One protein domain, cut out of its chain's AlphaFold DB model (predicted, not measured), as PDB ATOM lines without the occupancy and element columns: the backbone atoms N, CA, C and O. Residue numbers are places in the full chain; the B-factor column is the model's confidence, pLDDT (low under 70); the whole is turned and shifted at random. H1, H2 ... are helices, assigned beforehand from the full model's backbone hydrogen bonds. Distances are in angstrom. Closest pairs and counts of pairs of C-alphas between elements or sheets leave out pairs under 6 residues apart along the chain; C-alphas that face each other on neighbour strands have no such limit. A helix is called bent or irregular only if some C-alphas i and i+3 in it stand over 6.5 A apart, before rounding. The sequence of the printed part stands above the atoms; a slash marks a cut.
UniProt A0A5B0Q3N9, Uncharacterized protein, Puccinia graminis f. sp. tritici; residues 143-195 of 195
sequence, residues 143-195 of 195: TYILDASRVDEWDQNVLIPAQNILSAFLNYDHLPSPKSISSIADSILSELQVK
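What this domain is: This is residues 143 to 195 of the 195 residues of an uncharacterized protein of Puccinia graminis f. sp. tritici (UniProt A0A5B0Q3N9). One long helix, H1, makes one side of a flat, hooked shape, and a short helix, H2, sits on the other side, with the lead-in of residues 143 to 150 passing between them. The lead-in folds back into H1 at one end of the shape, and past the other end of H1 the stretch of residues 171 to 182 turns back toward H2. The printed part has 53 residues with two named helices, H1 then H2, and no named strand; the class is all helix. It is only just compact, close to loose, with a radius of gyration of the C-alphas of 11.9 A, and its C-alphas span 34 by 30 by 12 A.

How they stand to each other: After residues 143 to 150 comes H1, residues 151 to 170. It is irregular: C-alphas 152 and 155 are 7.8 A apart. A long link of 12 residues, 171 to 182, leads to H2, residues 183 to 191. H1 and H2 are apart, with no C-alpha of the one within 8 A of the other. In H2 every O i to N i+4 pair is within hydrogen-bond range; in H1 11 of 16 are.

Where its parts are: H1 begins at C-alpha 151, Val 151, at (146.414, 245.078, 196.279) and ends at C-alpha 170, Leu 170, at (162.406, 263.911, 207.383), 27.1 A from first to last C-alpha. H2 runs from Ser 183 to Glu 191, whose C-alpha is at (158.547, 236.780, 216.874), and measures 12.3 A.

The domain as a whole: The two C-alphas farthest apart, those of Asp 152 and Lys 195, are 34.3 A apart. The printed part has no cut. The link from H1 to H2 is long. The mean pLDDT of the printed part is 91.2, and residues 193 to 195 are under 70.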
ATOM      1  N   THR A 143     162.834 249.381 212.200       88.50
ATOM      2  CA  THR A 143     162.388 248.620 211.024       88.50
ATOM      3  C   THR A 143     160.870 248.566 210.978       88.50
ATOM      4  O   THR A 143     160.253 248.039 211.899       88.50
ATOM      5  N   TYR A 144     160.283 249.064 209.891       92.81
ATOM      6  CA  TYR A 144     158.840 249.053 209.654       92.81
ATOM      7  C   TYR A 144     158.464 247.966 208.646       92.81
ATOM      8  O   TYR A 144     159.160 247.767 207.651       92.81
ATOM      9  N   ILE A 145     157.351 247.275 208.899       93.62
ATOM     10  CA  ILE A 145     156.778 246.270 207.999       93.62
ATOM     11  C   ILE A 145     155.414 246.781 207.541       93.62
ATOM     12  O   ILE A 145     154.557 247.082 208.370       93.62
ATOM     13  N   LEU A 146     155.227 246.874 206.225       96.19
ATOM     14  CA  LEU A 146     153.990 247.327 205.593       96.19
ATOM     15  C   LEU A 146     153.287 246.136 204.944       96.19
ATOM     16  O   LEU A 146     153.936 245.324 204.279       96.19
ATOM     17  N   ASP A 147     151.980 246.018 205.155       94.88
ATOM     18  CA  ASP A 147     151.211 244.883 204.655       94.88
ATOM     19  C   ASP A 147     150.750 245.117 203.211       94.88
ATOM     20  O   ASP A 147     149.803 245.851 202.951       94.88
ATOM     21  N   ALA A 148     151.419 244.453 202.269       95.44
ATOM     22  CA  ALA A 148     151.077 244.471 200.849       95.44
ATOM     23  C   ALA A 148     150.306 243.214 200.395       95.44
ATOM     24  O   ALA A 148     150.295 242.894 199.206       95.44
ATOM     25  N   SER A 149     149.692 242.456 201.314       93.88
ATOM     26  CA  SER A 149     149.023 241.183 200.986       93.88
ATOM     27  C   SER A 149     147.812 241.356 200.067       93.88
ATOM     28  O   SER A 149     147.498 240.454 199.287       93.88
ATOM     29  N   ARG A 150     147.125 242.502 200.149       94.75
ATOM     30  CA  ARG A 150     145.947 242.833 199.339       94.75
ATOM     31  C   ARG A 150     146.199 244.096 198.530       94.75
ATOM     32  O   ARG A 150     146.391 245.167 199.093       94.75
ATOM     33  N   VAL A 151     146.155 243.963 197.205       95.81
ATOM     34  CA  VAL A 151     146.414 245.078 196.279       95.81
ATOM     35  C   VAL A 151     145.345 246.168 196.401       95.81
ATOM     36  O   VAL A 151     145.682 247.346 196.370       95.81
ATOM     37  N   ASP A 152     144.084 245.793 196.634       97.44
ATOM     38  CA  ASP A 152     142.972 246.747 196.794       97.44
ATOM     39  C   ASP A 152     143.118 247.644 198.037       97.44
ATOM     40  O   ASP A 152     142.531 248.719 198.110       97.44
ATOM     41  N   GLU A 153     143.903 247.202 199.022       95.88
ATOM     42  CA  GLU A 153     144.140 247.909 200.286       95.88
ATOM     43  C   GLU A 153     145.520 248.594 200.308       95.88
ATOM     44  O   GLU A 153     145.944 249.108 201.344       95.88
ATOM     45  N   TRP A 154     146.230 248.627 199.171       96.88
ATOM     46  CA  TRP A 154     147.596 249.152 199.058       96.88
ATOM     47  C   TRP A 154     147.737 250.571 199.611       96.88
ATOM     48  O   TRP A 154     148.678 250.860 200.353       96.88
ATOM     49  N   ASP A 155     146.795 251.454 199.280       97.31
ATOM     50  CA  ASP A 155     146.876 252.847 199.708       97.31
ATOM     51  C   ASP A 155     146.832 252.964 201.234       97.31
ATOM     52  O   ASP A 155     147.625 253.692 201.832       97.31
ATOM     53  N   GLN A 156     145.947 252.195 201.870       96.31
ATOM     54  CA  GLN A 156     145.717 252.223 203.314       96.31
ATOM     55  C   GLN A 156     146.826 251.508 204.091       96.31
ATOM     56  O   GLN A 156     147.251 251.998 205.135       96.31
ATOM     57  N   ASN A 157     147.319 250.380 203.574       96.00
ATOM     58  CA  ASN A 157     148.243 249.509 204.302       96.00
ATOM     59  C   ASN A 157     149.724 249.773 203.977       96.00
ATOM     60  O   ASN A 157     150.600 249.407 204.767       96.00
ATOM     61  N   VAL A 158     150.022 250.407 202.837       96.88
ATOM     62  CA  VAL A 158     151.396 250.632 202.361       96.88
ATOM     63  C   VAL A 158     151.663 252.101 202.068       96.88
ATOM     64  O   VAL A 158     152.538 252.684 202.706       96.88
ATOM     65  N   LEU A 159     150.935 252.716 201.129       97.69
ATOM     66  CA  LEU A 159     151.279 254.052 200.632       97.69
ATOM     67  C   LEU A 159     151.187 255.120 201.726       97.69
ATOM     68  O   LEU A 159     152.169 255.814 201.987       97.69
ATOM     69  N   ILE A 160     150.022 255.242 202.369       97.06
ATOM     70  CA  ILE A 160     149.773 256.253 203.401       97.06
ATOM     71  C   ILE A 160     150.704 256.035 204.608       97.06
ATOM     72  O   ILE A 160     151.378 256.990 205.004       97.06
ATOM     73  N   PRO A 161     150.843 254.816 205.174       96.88
ATOM     74  CA  PRO A 161     151.791 254.580 206.260       96.88
ATOM     75  C   PRO A 161     153.240 254.901 205.880       96.88
ATOM     76  O   PRO A 161     153.934 255.549 206.661       96.88
ATOM     77  N   ALA A 162     153.699 254.506 204.685       97.19
ATOM     78  CA  ALA A 162     155.056 254.800 204.223       97.19
ATOM     79  C   ALA A 162     155.311 256.306 204.125       97.19
ATOM     80  O   ALA A 162     156.352 256.779 204.582       97.19
ATOM     81  N   GLN A 163     154.360 257.057 203.561       97.75
ATOM     82  CA  GLN A 163     154.450 258.512 203.459       97.75
ATOM     83  C   GLN A 163     154.501 259.163 204.838       97.75
ATOM     84  O   GLN A 163     155.387 259.977 205.068       97.75
ATOM     85  N   ASN A 164     153.627 258.756 205.762       96.31
ATOM     86  CA  ASN A 164     153.584 259.303 207.119       96.31
ATOM     87  C   ASN A 164     154.879 259.031 207.897       96.31
ATOM     88  O   ASN A 164     155.397 259.915 208.579       96.31
ATOM     89  N   ILE A 165     155.423 257.813 207.788       95.75
ATOM     90  CA  ILE A 165     156.699 257.446 208.418       95.75
ATOM     91  C   ILE A 165     157.837 258.269 207.811       95.75
ATOM     92  O   ILE A 165     158.652 258.829 208.542       95.75
ATOM     93  N   LEU A 166     157.890 258.361 206.479       96.25
ATOM     94  CA  LEU A 166     158.932 259.102 205.778       96.25
ATOM     95  C   LEU A 166     158.869 260.600 206.092       96.25
ATOM     96  O   LEU A 166     159.906 261.203 206.354       96.25
ATOM     97  N   SER A 167     157.679 261.200 206.100       96.44
ATOM     98  CA  SER A 167     157.508 262.613 206.432       96.44
ATOM     99  C   SER A 167     157.918 262.894 207.871       96.44
ATOM    100  O   SER A 167     158.681 263.823 208.103       96.44
ATOM    101  N   ALA A 168     157.485 262.059 208.823       94.44
ATOM    102  CA  ALA A 168     157.869 262.214 210.221       94.44
ATOM    103  C   ALA A 168     159.390 262.083 210.402       94.44
ATOM    104  O   ALA A 168     160.000 262.881 211.109       94.44
ATOM    105  N   PHE A 169     160.023 261.138 209.699       93.44
ATOM    106  CA  PHE A 169     161.478 260.981 209.708       93.44
ATOM    107  C   PHE A 169     162.205 262.221 209.170       93.44
ATOM    108  O   PHE A 169     163.149 262.697 209.796       93.44
ATOM    109  N   LEU A 170     161.771 262.753 208.023       95.81
ATOM    110  CA  LEU A 170     162.406 263.911 207.383       95.81
ATOM    111  C   LEU A 170     162.203 265.212 208.168       95.81
ATOM    112  O   LEU A 170     163.082 266.071 208.155       95.81
ATOM    113  N   ASN A 171     161.073 265.346 208.858       95.38
ATOM    114  CA  ASN A 171     160.747 266.521 209.665       95.38
ATOM    115  C   ASN A 171     161.311 266.458 211.092       95.38
ATOM    116  O   ASN A 171     161.142 267.413 211.844       95.38
ATOM    117  N   TYR A 172     161.988 265.365 211.463       90.69
ATOM    118  CA  TYR A 172     162.414 265.094 212.840       90.69
ATOM    119  C   TYR A 172     161.244 265.061 213.844       90.69
ATOM    120  O   TYR A 172     161.420 265.365 215.026       90.69
ATOM    121  N   ASP A 173     160.058 264.669 213.377       91.81
ATOM    122  CA  ASP A 173     158.881 264.462 214.217       91.81
ATOM    123  C   ASP A 173     158.962 263.117 214.957       91.81
ATOM    124  O   ASP A 173     159.783 262.239 214.667       91.81
ATOM    125  N   HIS A 174     158.062 262.920 215.922       89.12
ATOM    126  CA  HIS A 174     157.946 261.648 216.627       89.12
ATOM    127  C   HIS A 174     157.505 260.523 215.675       89.12
ATOM    128  O   HIS A 174     156.402 260.542 215.124       89.12
ATOM    129  N   LEU A 175     158.344 259.496 215.544       90.25
ATOM    130  CA  LEU A 175     158.066 258.328 214.716       90.25
ATOM    131  C   LEU A 175     157.054 257.375 215.380       90.25
ATOM    132  O   LEU A 175     157.159 257.111 216.580       90.25
ATOM    133  N   PRO A 176     156.081 256.823 214.633       91.25
ATOM    134  CA  PRO A 176     155.140 255.850 215.182       91.25
ATOM    135  C   PRO A 176     155.859 254.564 215.609       91.25
ATOM    136  O   PRO A 176     156.896 254.201 215.062       91.25
ATOM    137  N   SER A 177     155.291 253.824 216.563       90.25
ATOM    138  CA  SER A 177     155.862 252.530 216.951       90.25
ATOM    139  C   SER A 177     155.796 251.544 215.772       90.25
ATOM    140  O   SER A 177     154.723 251.361 215.196       90.25
ATOM    141  N   PRO A 178     156.887 250.838 215.417       91.44
ATOM    142  CA  PRO A 178     156.856 249.885 214.308       91.44
ATOM    143  C   PRO A 178     155.812 248.771 214.452       91.44
ATOM    144  O   PRO A 178     155.249 248.317 213.458       91.44
ATOM    145  N   LYS A 179     155.511 248.358 215.690       90.75
ATOM    146  CA  LYS A 179     154.485 247.346 215.980       90.75
ATOM    147  C   LYS A 179     153.060 247.879 215.831       90.75
ATOM    148  O   LYS A 179     152.150 247.097 215.596       90.75
ATOM    149  N   SER A 180     152.847 249.193 215.940       92.00
ATOM    150  CA  SER A 180     151.505 249.779 215.840       92.00
ATOM    151  C   SER A 180     151.035 249.998 214.402       92.00
ATOM    152  O   SER A 180     149.923 250.473 214.210       92.00
ATOM    153  N   ILE A 181     151.863 249.692 213.393       92.81
ATOM    154  CA  ILE A 181     151.508 249.900 211.982       92.81
ATOM    155  C   ILE A 181     150.447 248.906 211.502       92.81
ATOM    156  O   ILE A 181     149.519 249.290 210.799       92.81
ATOM    157  N   SER A 182     150.581 247.626 211.854       93.44
ATOM    158  CA  SER A 182     149.621 246.583 211.481       93.44
ATOM    159  C   SER A 182     149.751 245.362 212.390       93.44
ATOM    160  O   SER A 182     150.787 245.148 213.020       93.44
ATOM    161  N   SER A 183     148.721 244.513 212.411       92.06
ATOM    162  CA  SER A 183     148.752 243.236 213.142       92.06
ATOM    163  C   SER A 183     149.857 242.296 212.640       92.06
ATOM    164  O   SER A 183     150.483 241.589 213.428       92.06
ATOM    165  N   ILE A 184     150.142 242.316 211.333       91.44
ATOM    166  CA  ILE A 184     151.226 241.537 210.723       91.44
ATOM    167  C   ILE A 184     152.589 242.063 211.173       91.44
ATOM    168  O   ILE A 184     153.472 241.266 211.502       91.44
ATOM    169  N   ALA A 185     152.763 243.387 211.216       91.19
ATOM    170  CA  ALA A 185     153.994 243.998 211.705       91.19
ATOM    171  C   ALA A 185     154.254 243.616 213.166       91.19
ATOM    172  O   ALA A 185     155.357 243.174 213.481       91.19
ATOM    173  N   ASP A 186     153.242 243.703 214.032       91.25
ATOM    174  CA  ASP A 186     153.368 243.279 215.428       91.25
ATOM    175  C   ASP A 186     153.753 241.800 215.540       91.25
ATOM    176  O   ASP A 186     154.739 241.464 216.196       91.25
ATOM    177  N   SER A 187     153.054 240.913 214.828       90.88
ATOM    178  CA  SER A 187     153.348 239.478 214.856       90.88
ATOM    179  C   SER A 187     154.788 239.166 214.430       90.88
ATOM    180  O   SER A 187     155.491 238.446 215.144       90.88
ATOM    181  N   ILE A 188     155.257 239.722 213.306       88.06
ATOM    182  CA  ILE A 188     156.607 239.449 212.789       88.06
ATOM    183  C   ILE A 188     157.678 240.056 213.700       88.06
ATOM    184  O   ILE A 188     158.680 239.402 213.987       88.06
ATOM    185  N   LEU A 189     157.490 241.293 214.158       87.19
ATOM    186  CA  LEU A 189     158.471 241.972 215.006       87.19
ATOM    187  C   LEU A 189     158.532 241.363 216.409       87.19
ATOM    188  O   LEU A 189     159.613 241.286 216.989       87.19
ATOM    189  N   SER A 190     157.406 240.895 216.946       87.69
ATOM    190  CA  SER A 190     157.353 240.207 218.237       87.69
ATOM    191  C   SER A 190     157.999 238.817 218.174       87.69
ATOM    192  O   SER A 190     158.738 238.462 219.088       87.69
ATOM    193  N   GLU A 191     157.840 238.062 217.077       84.69
ATOM    194  CA  GLU A 191     158.547 236.780 216.874       84.69
ATOM    195  C   GLU A 191     160.081 236.946 216.918       84.69
ATOM    196  O   GLU A 191     160.800 236.072 217.405       84.69
ATOM    197  N   LEU A 192     160.589 238.084 216.439       74.50
ATOM    198  CA  LEU A 192     162.023 238.380 216.383       74.50
ATOM    199  C   LEU A 192     162.638 238.791 217.726       74.50
ATOM    200  O   LEU A 192     163.859 238.785 217.836       74.50
ATOM    201  N   GLN A 193     161.829 239.164 218.720       67.81
ATOM    202  CA  GLN A 193     162.309 239.563 220.052       67.81
ATOM    203  C   GLN A 193     162.466 238.381 221.019       67.81
ATOM    204  O   GLN A 193     163.109 238.519 222.052       67.81
ATOM    205  N   VAL A 194     161.871 237.227 220.700       58.41
ATOM    206  CA  VAL A 194     161.828 236.044 221.580       58.41
ATOM    207  C   VAL A 194     163.025 235.093 221.354       58.41
ATOM    208  O   VAL A 194     163.174 234.112 222.080       58.41
ATOM    209  N   LYS A 195     163.892 235.361 220.369       49.75
ATOM    210  CA  LYS A 195     165.061 234.533 220.005       49.75
ATOM    211  C   LYS A 195     166.380 235.212 220.337       49.75
ATOM    212  O   LYS A 195     167.301 234.470 220.742       49.75
TER     213      LYS A 195